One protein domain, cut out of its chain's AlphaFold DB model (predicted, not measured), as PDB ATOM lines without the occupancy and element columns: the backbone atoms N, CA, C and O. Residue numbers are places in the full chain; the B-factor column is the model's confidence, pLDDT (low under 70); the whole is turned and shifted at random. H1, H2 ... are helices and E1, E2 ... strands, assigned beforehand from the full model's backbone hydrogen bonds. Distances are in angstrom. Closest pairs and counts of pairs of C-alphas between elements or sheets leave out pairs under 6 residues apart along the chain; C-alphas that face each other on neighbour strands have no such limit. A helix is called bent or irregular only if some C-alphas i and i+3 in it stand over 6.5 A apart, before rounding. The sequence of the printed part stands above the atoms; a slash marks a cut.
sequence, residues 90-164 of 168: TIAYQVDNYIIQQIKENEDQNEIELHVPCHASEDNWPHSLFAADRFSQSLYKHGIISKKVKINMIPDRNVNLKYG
ATOM      1  N   THR A  90      35.133 -56.081 -13.488       88.12
ATOM      2  CA  THR A  90      35.234 -55.903 -14.939       88.12
ATOM      3  C   THR A  90      34.199 -54.899 -15.429       88.12
ATOM      4  O   THR A  90      34.509 -54.072 -16.287       88.12
ATOM      5  N   ILE A  91      33.001 -54.909 -14.841       90.88
ATOM      6  CA  ILE A  91      31.935 -53.952 -15.136       90.88
ATOM      7  C   ILE A  91      32.322 -52.570 -14.609       90.88
ATOM      8  O   ILE A  91      32.231 -51.593 -15.351       90.88
ATOM      9  N   ALA A  92      32.815 -52.479 -13.370       89.62
ATOM     10  CA  ALA A  92      33.283 -51.211 -12.802       89.62
ATOM     11  C   ALA A  92      34.379 -50.570 -13.678       89.62
ATOM     12  O   ALA A  92      34.278 -49.406 -14.061       89.62
ATOM     13  N   TYR A  93      35.360 -51.365 -14.109       90.88
ATOM     14  CA  TYR A  93      36.425 -50.937 -15.015       90.88
ATOM     15  C   TYR A  93      35.899 -50.471 -16.384       90.88
ATOM     16  O   TYR A  93      36.396 -49.499 -16.958       90.88
ATOM     17  N   GLN A  94      34.887 -51.149 -16.933       94.19
ATOM     18  CA  GLN A  94      34.252 -50.745 -18.191       94.19
ATOM     19  C   GLN A  94      33.494 -49.420 -18.058       94.19
ATOM     20  O   GLN A  94      33.570 -48.590 -18.966       94.19
ATOM     21  N   VAL A  95      32.801 -49.199 -16.937       93.19
ATOM     22  CA  VAL A  95      32.123 -47.931 -16.635       93.19
ATOM     23  C   VAL A  95      33.133 -46.794 -16.512       93.19
ATOM     24  O   VAL A  95      32.958 -45.768 -17.169       93.19
ATOM     25  N   ASP A  96      34.214 -46.984 -15.753       92.12
ATOM     26  CA  ASP A  96      35.266 -45.975 -15.595       92.12
ATOM     27  C   ASP A  96      35.886 -45.598 -16.944       92.12
ATOM     28  O   ASP A  96      36.001 -44.419 -17.283       92.12
ATOM     29  N   ASN A  97      36.219 -46.594 -17.771       94.94
ATOM     30  CA  ASN A  97      36.727 -46.346 -19.118       94.94
ATOM     31  C   ASN A  97      35.716 -45.617 -20.002       94.94
ATOM     32  O   ASN A  97      36.102 -44.736 -20.767       94.94
ATOM     33  N   TYR A  98      34.430 -45.952 -19.905       96.00
ATOM     34  CA  TYR A  98      33.376 -45.261 -20.640       96.00
ATOM     35  C   TYR A  98      33.255 -43.789 -20.234       96.00
ATOM     36  O   TYR A  98      33.134 -42.922 -21.097       96.00
ATOM     37  N   ILE A  99      33.341 -43.492 -18.938       94.75
ATOM     38  CA  ILE A  99      33.342 -42.125 -18.405       94.75
ATOM     39  C   ILE A  99      34.573 -41.357 -18.904       94.75
ATOM     40  O   ILE A  99      34.443 -40.257 -19.440       94.75
ATOM     41  N   ILE A 100      35.767 -41.944 -18.783       95.69
ATOM     42  CA  ILE A 100      37.019 -41.330 -19.252       95.69
ATOM     43  C   ILE A 100      36.951 -41.055 -20.756       95.69
ATOM     44  O   ILE A 100      37.348 -39.982 -21.211       95.69
ATOM     45  N   GLN A 101      36.439 -42.011 -21.528       96.75
ATOM     46  CA  GLN A 101      36.376 -41.904 -22.977       96.75
ATOM     47  C   GLN A 101      35.407 -40.804 -23.431       96.75
ATOM     48  O   GLN A 101      35.788 -40.016 -24.292       96.75
ATOM     49  N   GLN A 102      34.234 -40.662 -22.799       96.00
ATOM     50  CA  GLN A 102      33.319 -39.539 -23.063       96.00
ATOM     51  C   GLN A 102      34.011 -38.180 -22.887       96.00
ATOM     52  O   GLN A 102      33.838 -37.286 -23.714       96.00
ATOM     53  N   ILE A 103      34.820 -38.026 -21.833       95.19
ATOM     54  CA  ILE A 103      35.537 -36.773 -21.560       95.19
ATOM     55  C   ILE A 103      36.616 -36.526 -22.618       95.19
ATOM     56  O   ILE A 103      36.732 -35.411 -23.118       95.19
ATOM     57  N   LYS A 104      37.389 -37.555 -22.985       94.75
ATOM     58  CA  LYS A 104      38.442 -37.441 -24.006       94.75
ATOM     59  C   LYS A 104      37.882 -37.100 -25.384       94.75
ATOM     60  O   LYS A 104      38.448 -36.268 -26.080       94.75
ATOM     61  N   GLU A 105      36.785 -37.738 -25.781       95.56
ATOM     62  CA  GLU A 105      36.154 -37.523 -27.090       95.56
ATOM     63  C   GLU A 105      35.540 -36.128 -27.225       95.56
ATOM     64  O   GLU A 105      35.448 -35.603 -28.332       95.56
ATOM     65  N   ASN A 106      35.158 -35.510 -26.106       94.06
ATOM     66  CA  ASN A 106      34.531 -34.191 -26.075       94.06
ATOM     67  C   ASN A 106      35.448 -33.111 -25.485       94.06
ATOM     68  O   ASN A 106      34.976 -32.021 -25.171       94.06
ATOM     69  N   GLU A 107      36.752 -33.372 -25.353       92.44
ATOM     70  CA  GLU A 107      37.688 -32.454 -24.697       92.44
ATOM     71  C   GLU A 107      37.723 -31.073 -25.370       92.44
ATOM     72  O   GLU A 107      37.891 -30.052 -24.705       92.44
ATOM     73  N   ASP A 108      37.530 -31.010 -26.687       92.56
ATOM     74  CA  ASP A 108      37.524 -29.745 -27.420       92.56
ATOM     75  C   ASP A 108      36.384 -28.810 -26.985       92.56
ATOM     76  O   ASP A 108      36.526 -27.586 -27.092       92.56
ATOM     77  N   GLN A 109      35.310 -29.349 -26.402       91.38
ATOM     78  CA  GLN A 109      34.187 -28.585 -25.870       91.38
ATOM     79  C   GLN A 109      34.564 -27.877 -24.559       91.38
ATOM     80  O   GLN A 109      35.370 -28.348 -23.759       91.38
ATOM     81  N   ASN A 110      33.973 -26.705 -24.321       83.19
ATOM     82  CA  ASN A 110      34.175 -25.982 -23.060       83.19
ATOM     83  C   ASN A 110      33.369 -26.596 -21.904       83.19
ATOM     84  O   ASN A 110      33.760 -26.457 -20.744       83.19
ATOM     85  N   GLU A 111      32.258 -27.259 -22.223       93.62
ATOM     86  CA  GLU A 111      31.347 -27.901 -21.282       93.62
ATOM     87  C   GLU A 111      30.886 -29.239 -21.862       93.62
ATOM     88  O   GLU A 111      30.509 -29.290 -23.030       93.62
ATOM     89  N   ILE A 112      30.961 -30.300 -21.057       94.12
ATOM     90  CA  ILE A 112      30.656 -31.679 -21.450       94.12
ATOM     91  C   ILE A 112      29.504 -32.192 -20.589       94.12
ATOM     92  O   ILE A 112      29.584 -32.153 -19.357       94.12
ATOM     93  N   GLU A 113      28.464 -32.720 -21.230       95.06
ATOM     94  CA  GLU A 113      27.451 -33.546 -20.570       95.06
ATOM     95  C   GLU A 113      28.007 -34.964 -20.403       95.06
ATOM     96  O   GLU A 113      28.266 -35.671 -21.375       95.06
ATOM     97  N   LEU A 114      28.259 -35.360 -19.157       95.19
ATOM     98  CA  LEU A 114      28.879 -36.633 -18.819       95.19
ATOM     99  C   LEU A 114      27.822 -37.607 -18.311       95.19
ATOM    100  O   LEU A 114      27.336 -37.465 -17.188       95.19
ATOM    101  N   HIS A 115      27.500 -38.611 -19.121       95.81
ATOM    102  CA  HIS A 115      26.522 -39.627 -18.756       95.81
ATOM    103  C   HIS A 115      27.166 -40.666 -17.835       95.81
ATOM    104  O   HIS A 115      28.153 -41.316 -18.198       95.81
ATOM    105  N   VAL A 116      26.605 -40.824 -16.638       94.62
ATOM    106  CA  VAL A 116      27.067 -41.761 -15.601       94.62
ATOM    107  C   VAL A 116      25.926 -42.695 -15.191       94.62
ATOM    108  O   VAL A 116      24.762 -42.335 -15.381       94.62
ATOM    109  N   PRO A 117      26.202 -43.882 -14.617       93.50
ATOM    110  CA  PRO A 117      25.133 -44.727 -14.098       93.50
ATOM    111  C   PRO A 117      24.278 -43.985 -13.062       93.50
ATOM    112  O   PRO A 117      24.794 -43.232 -12.229       93.50
ATOM    113  N   CYS A 118      22.972 -44.215 -13.124       92.88
ATOM    114  CA  CYS A 118      21.990 -43.743 -12.162       92.88
ATOM    115  C   CYS A 118      21.932 -44.694 -10.953       92.88
ATOM    116  O   CYS A 118      21.759 -45.903 -11.123       92.88
ATOM    117  N   HIS A 119      22.056 -44.131  -9.752       89.38
ATOM    118  CA  HIS A 119      21.971 -44.800  -8.445       89.38
ATOM    119  C   HIS A 119      20.804 -44.206  -7.639       89.38
ATOM    120  O   HIS A 119      20.374 -43.092  -7.944       89.38
ATOM    121  N   ALA A 120      20.258 -44.905  -6.632       85.44
ATOM    122  CA  ALA A 120      19.105 -44.370  -5.893       85.44
ATOM    123  C   ALA A 120      19.451 -43.281  -4.871       85.44
ATOM    124  O   ALA A 120      18.539 -42.627  -4.358       85.44
ATOM    125  N   SER A 121      20.731 -43.070  -4.547       84.38
ATOM    126  CA  SER A 121      21.101 -42.019  -3.601       84.38
ATOM    127  C   SER A 121      20.793 -40.629  -4.172       84.38
ATOM    128  O   SER A 121      20.930 -40.386  -5.372       84.38
ATOM    129  N   GLU A 122      20.406 -39.687  -3.304       83.38
ATOM    130  CA  GLU A 122      20.048 -38.318  -3.717       83.38
ATOM    131  C   GLU A 122      21.182 -37.602  -4.463       83.38
ATOM    132  O   GLU A 122      20.937 -36.770  -5.336       83.38
ATOM    133  N   ASP A 123      22.428 -37.921  -4.123       87.75
ATOM    134  CA  ASP A 123      23.617 -37.343  -4.732       87.75
ATOM    135  C   ASP A 123      24.179 -38.171  -5.894       87.75
ATOM    136  O   ASP A 123      25.154 -37.730  -6.495       87.75
ATOM    137  N   ASN A 124      23.578 -39.319  -6.226       90.50
ATOM    138  CA  ASN A 124      24.045 -40.297  -7.216       90.50
ATOM    139  C   ASN A 124      25.394 -40.978  -6.878       90.50
ATOM    140  O   ASN A 124      26.139 -41.381  -7.775       90.50
ATOM    141  N   TRP A 125      25.733 -41.112  -5.592       86.12
ATOM    142  CA  TRP A 125      26.854 -41.923  -5.109       86.12
ATOM    143  C   TRP A 125      26.842 -43.331  -5.742       86.12
ATOM    144  O   TRP A 125      25.790 -43.968  -5.774       86.12
ATOM    145  N   PRO A 126      27.993 -43.850  -6.223       86.81
ATOM    146  CA  PRO A 126      29.356 -43.309  -6.096       86.81
ATOM    147  C   PRO A 126      29.741 -42.230  -7.117       86.81
ATOM    148  O   PRO A 126      30.756 -41.556  -6.944       86.81
ATOM    149  N   HIS A 127      28.950 -42.033  -8.172       90.06
ATOM    150  CA  HIS A 127      29.204 -41.020  -9.199       90.06
ATOM    151  C   HIS A 127      28.545 -39.702  -8.800       90.06
ATOM    152  O   HIS A 127      27.664 -39.197  -9.503       90.06
ATOM    153  N   SER A 128      28.939 -39.185  -7.631       89.31
ATOM    154  CA  SER A 128      28.223 -38.072  -7.025       89.31
ATOM    155  C   SER A 128      28.234 -36.834  -7.911       89.31
ATOM    156  O   SER A 128      29.290 -36.425  -8.393       89.31
ATOM    157  N   LEU A 129      27.089 -36.167  -8.044       90.06
ATOM    158  CA  LEU A 129      26.913 -35.023  -8.952       90.06
ATOM    159  C   LEU A 129      27.878 -33.859  -8.671       90.06
ATOM    160  O   LEU A 129      28.293 -33.138  -9.576       90.06
ATOM    161  N   PHE A 130      28.292 -33.694  -7.414       86.56
ATOM    162  CA  PHE A 130      29.260 -32.674  -7.002       86.56
ATOM    163  C   PHE A 130      30.725 -33.043  -7.308       86.56
ATOM    164  O   PHE A 130      31.628 -32.241  -7.065       86.56
ATOM    165  N   ALA A 131      31.002 -34.258  -7.790       84.75
ATOM    166  CA  ALA A 131      32.353 -34.735  -8.080       84.75
ATOM    167  C   ALA A 131      32.845 -34.366  -9.492       84.75
ATOM    168  O   ALA A 131      34.004 -34.635  -9.810       84.75
ATOM    169  N   ALA A 132      32.015 -33.722 -10.317       86.00
ATOM    170  CA  ALA A 132      32.316 -33.371 -11.707       86.00
ATOM    171  C   ALA A 132      33.670 -32.658 -11.896       86.00
ATOM    172  O   ALA A 132      34.505 -33.095 -12.691       86.00
ATOM    173  N   ASP A 133      33.955 -31.632 -11.089       88.06
ATOM    174  CA  ASP A 133      35.221 -30.888 -11.159       88.06
ATOM    175  C   ASP A 133      36.448 -31.758 -10.837       88.06
ATOM    176  O   ASP A 133      37.547 -31.524 -11.354       88.06
ATOM    177  N   ARG A 134      36.272 -32.788  -9.998       91.56
ATOM    178  CA  ARG A 134      37.355 -33.697  -9.595       91.56
ATOM    179  C   ARG A 134      37.787 -34.590 -10.753       91.56
ATOM    180  O   ARG A 134      38.985 -34.814 -10.894       91.56
ATOM    181  N   PHE A 135      36.861 -35.039 -11.606       91.69
ATOM    182  CA  PHE A 135      37.203 -35.801 -12.813       91.69
ATOM    183  C   PHE A 135      38.073 -34.974 -13.758       91.69
ATOM    184  O   PHE A 135      39.190 -35.376 -14.077       91.69
ATOM    185  N   SER A 136      37.612 -33.774 -14.121       92.75
ATOM    186  CA  SER A 136      38.356 -32.852 -14.990       92.75
ATOM    187  C   SER A 136      39.752 -32.547 -14.437       92.75
ATOM    188  O   SER A 136      40.760 -32.642 -15.143       92.75
ATOM    189  N   GLN A 137      39.848 -32.254 -13.135       95.19
ATOM    190  CA  GLN A 137      41.125 -31.964 -12.492       95.19
ATOM    191  C   GLN A 137      42.077 -33.166 -12.486       95.19
ATOM    192  O   GLN A 137      43.267 -32.984 -12.757       95.19
ATOM    193  N   SER A 138      41.587 -34.359 -12.148       94.88
ATOM    194  CA  SER A 138      42.401 -35.576 -12.093       94.88
ATOM    195  C   SER A 138      42.909 -35.959 -13.479       94.88
ATOM    196  O   SER A 138      44.115 -36.124 -13.657       94.88
ATOM    197  N   LEU A 139      42.029 -36.012 -14.483       95.00
ATOM    198  CA  LEU A 139      42.402 -36.392 -15.849       95.00
ATOM    199  C   LEU A 139      43.426 -35.427 -16.456       95.00
ATOM    200  O   LEU A 139      44.392 -35.876 -17.073       95.00
ATOM    201  N   TYR A 140      43.278 -34.121 -16.215       95.56
ATOM    202  CA  TYR A 140      44.257 -33.123 -16.647       95.56
ATOM    203  C   TYR A 140      45.621 -33.322 -15.969       95.56
ATOM    204  O   TYR A 140      46.657 -33.331 -16.628       95.56
ATOM    205  N   LYS A 141      45.645 -33.530 -14.643       96.88
ATOM    206  CA  LYS A 141      46.894 -33.749 -13.890       96.88
ATOM    207  C   LYS A 141      47.632 -35.023 -14.305       96.88
ATOM    208  O   LYS A 141      48.857 -35.046 -14.246       96.88
ATOM    209  N   HIS A 142      46.899 -36.060 -14.702       96.69
ATOM    210  CA  HIS A 142      47.467 -37.320 -15.184       96.69
ATOM    211  C   HIS A 142      47.800 -37.310 -16.685       96.69
ATOM    212  O   HIS A 142      48.274 -38.320 -17.198       96.69
ATOM    213  N   GLY A 143      47.581 -36.193 -17.393       96.12
ATOM    214  CA  GLY A 143      47.888 -36.066 -18.821       96.12
ATOM    215  C   GLY A 143      46.960 -36.864 -19.740       96.12
ATOM    216  O   GLY A 143      47.331 -37.158 -20.871       96.12
ATOM    217  N   ILE A 144      45.770 -37.237 -19.257       96.00
ATOM    218  CA  ILE A 144      44.758 -37.961 -20.041       96.00
ATOM    219  C   ILE A 144      43.999 -37.002 -20.969       96.00
ATOM    220  O   ILE A 144      43.617 -37.400 -22.068       96.00
ATOM    221  N   ILE A 145      43.823 -35.755 -20.524       95.06
ATOM    222  CA  ILE A 145      43.311 -34.621 -21.305       95.06
ATOM    223  C   ILE A 145      44.327 -33.473 -21.270       95.06
ATOM    224  O   ILE A 145      45.040 -33.287 -20.281       95.06
ATOM    225  N   SER A 146      44.398 -32.699 -22.346       95.56
ATOM    226  CA  SER A 146      45.298 -31.554 -22.544       95.56
ATOM    227  C   SER A 146      44.855 -30.254 -21.855       95.56
ATOM    228  O   SER A 146      45.697 -29.400 -21.570       95.56
ATOM    229  N   LYS A 147      43.562 -30.094 -21.544       94.00
ATOM    230  CA  LYS A 147      43.005 -28.944 -20.809       94.00
ATOM    231  C   LYS A 147      41.924 -29.372 -19.819       94.00
ATOM    232  O   LYS A 147      41.320 -30.428 -19.943       94.00
ATOM    233  N   LYS A 148      41.654 -28.521 -18.828       93.69
ATOM    234  CA  LYS A 148      40.486 -28.700 -17.956       93.69
ATOM    235  C   LYS A 148      39.216 -28.349 -18.722       93.69
ATOM    236  O   LYS A 148      39.168 -27.323 -19.397       93.69
ATOM    237  N   VAL A 149      38.190 -29.162 -18.529       93.44
ATOM    238  CA  VAL A 149      36.852 -29.003 -19.110       93.44
ATOM    239  C   VAL A 149      35.815 -28.856 -18.002       93.44
ATOM    240  O   VAL A 149      35.994 -29.414 -16.914       93.44
ATOM    241  N   LYS A 150      34.748 -28.091 -18.243       94.81
ATOM    242  CA  LYS A 150      33.602 -28.045 -17.329       94.81
ATOM    243  C   LYS A 150      32.755 -29.295 -17.564       94.81
ATOM    244  O   LYS A 150      32.453 -29.617 -18.706       94.81
ATOM    245  N   ILE A 151      32.398 -30.007 -16.502       94.94
ATOM    246  CA  ILE A 151      31.643 -31.260 -16.595       94.94
ATOM    247  C   ILE A 151      30.286 -31.061 -15.926       94.94
ATOM    248  O   ILE A 151      30.220 -30.582 -14.796       94.94
ATOM    249  N   ASN A 152      29.222 -31.459 -16.616       93.81
ATOM    250  CA  ASN A 152      27.881 -31.572 -16.065       93.81
ATOM    251  C   ASN A 152      27.488 -33.054 -16.035       93.81
ATOM    252  O   ASN A 152      27.334 -33.672 -17.084       93.81
ATOM    253  N   MET A 153      27.382 -33.646 -14.845       94.31
ATOM    254  CA  MET A 153      27.050 -35.067 -14.701       94.31
ATOM    255  C   MET A 153      25.555 -35.308 -14.864       94.31
ATOM    256  O   MET A 153      24.749 -34.713 -14.152       94.31
ATOM    257  N   ILE A 154      25.203 -36.232 -15.755       95.19
ATOM    258  CA  ILE A 154      23.829 -36.640 -16.031       95.19
ATOM    259  C   ILE A 154      23.668 -38.116 -15.637       95.19
ATOM    260  O   ILE A 154      24.223 -38.990 -16.310       95.19
ATOM    261  N   PRO A 155      22.925 -38.431 -14.559       94.81
ATOM    262  CA  PRO A 155      22.531 -39.803 -14.258       94.81
ATOM    263  C   PRO A 155      21.677 -40.375 -15.393       94.81
ATOM    264  O   PRO A 155      20.619 -39.835 -15.717       94.81
ATOM    265  N   ASP A 156      22.122 -41.478 -15.988       95.06
ATOM    266  CA  ASP A 156      21.513 -42.047 -17.185       95.06
ATOM    267  C   ASP A 156      21.240 -43.546 -17.021       95.06
ATOM    268  O   ASP A 156      22.143 -44.385 -16.998       95.06
ATOM    269  N   ARG A 157      19.951 -43.901 -16.970       93.81
ATOM    270  CA  ARG A 157      19.493 -45.296 -16.864       93.81
ATOM    271  C   ARG A 157      19.858 -46.145 -18.083       93.81
ATOM    272  O   ARG A 157      19.903 -47.367 -17.972       93.81
ATOM    273  N   ASN A 158      20.141 -45.546 -19.237       95.25
ATOM    274  CA  ASN A 158      20.624 -46.300 -20.393       95.25
ATOM    275  C   ASN A 158      22.038 -46.835 -20.153       95.25
ATOM    276  O   ASN A 158      22.368 -47.922 -20.627       95.25
ATOM    277  N   VAL A 159      22.856 -46.116 -19.376       94.50
ATOM    278  CA  VAL A 159      24.188 -46.580 -18.968       94.50
ATOM    279  C   VAL A 159      24.055 -47.781 -18.031       94.50
ATOM    280  O   VAL A 159      24.751 -48.776 -18.224       94.50
ATOM    281  N   ASN A 160      23.105 -47.750 -17.089       93.25
ATOM    282  CA  ASN A 160      22.779 -48.908 -16.249       93.25
ATOM    283  C   ASN A 160      22.416 -50.140 -17.087       93.25
ATOM    284  O   ASN A 160      23.009 -51.200 -16.907       93.25
ATOM    285  N   LEU A 161      21.488 -49.989 -18.037       92.88
ATOM    286  CA  LEU A 161      21.049 -51.081 -18.913       92.88
ATOM    287  C   LEU A 161      22.194 -51.637 -19.769       92.88
ATOM    288  O   LEU A 161      22.294 -52.847 -19.945       92.88
ATOM    289  N   LYS A 162      23.073 -50.764 -20.273       94.31
ATOM    290  CA  LYS A 162      24.233 -51.152 -21.086       94.31
ATOM    291  C   LYS A 162      25.208 -52.055 -20.326       94.31
ATOM    292  O   LYS A 162      25.775 -52.959 -20.934       94.31
ATOM    293  N   TYR A 163      25.406 -51.799 -19.034       91.94
ATOM    294  CA  TYR A 163      26.389 -52.499 -18.202       91.94
ATOM    295  C   TYR A 163      25.768 -53.484 -17.200       91.94
ATOM    296  O   TYR A 163      26.496 -54.083 -16.417       91.94
ATOM    297  N   GLY A 164      24.444 -53.673 -17.222       89.69
ATOM    298  CA  GLY A 164      23.744 -54.581 -16.309       89.69
ATOM    299  C   GLY A 164      23.790 -54.139 -14.842       89.69
ATOM    300  O   GLY A 164      23.905 -54.981 -13.959       89.69
TER     301      GLY A 164
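Overview. This is residues 90 to 164 of the 168 residues of an uncharacterized protein of Clostridium sp. OF09-10 (UniProt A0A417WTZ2). Two parallel strands, E1 and E2, make a narrow ribbon with H1 and H2 over one face, H1 by E1 and H2 by E2; short H3 sits past the strands' ends. The printed part has 75 residues, with three named helices and two named strands in the order H1, E1, H2, E2, H3 along the chain; the class is mixed, helices and strands. It is compact, radius of gyration of the C-alphas 12.0 A, spanning 32 by 25 by 18 A.

Along the chain. H1, residues 90 to 105, begins at C-alpha 90 (35.234, -55.903, -14.939) and is 22.1 A long. E1 is residues 111 to 116, 15.6 A. H2, residues 129 to 141, is 20.6 A and irregular: C-alphas 130 and 133 are 7.5 A apart. E2 is residues 150 to 155, 16.4 A. H3, residues 157 to 163, is 10.1 A and ends at C-alpha 163 (26.389, -52.499, -18.202).

Arrangement. E1 and E2 are parallel at 28 degrees; N 114 and O 152 are within hydrogen-bond range at 2.8 A. E1, H2, E2 form a strand-helix-strand unit, parallel strands joined through a helix, with a right-handed crossover. The closest C-alphas of H1 and E1, Gln 102 and Leu 114, are 6.8 A apart; those of H2 and E2, Ala 132 and Ile 151, 5.4 A. H1 and H2 are near each other, with 8 pairs of C-alphas within 10 A. H1 and H3 are close but not clearly touching, Ile 91 to Tyr 163 at 6.5 A between C-alphas. In H1 and H3 every O i to N i+4 pair is within hydrogen-bond range; in H2, 7 of 9.

Size, cuts and confidence. The farthest C-alphas, Ala 120 and Ser 146, are 33.6 A apart. The printed part has no cut; E1 to H2 is the long link, and no printed residue has pLDDT under 70.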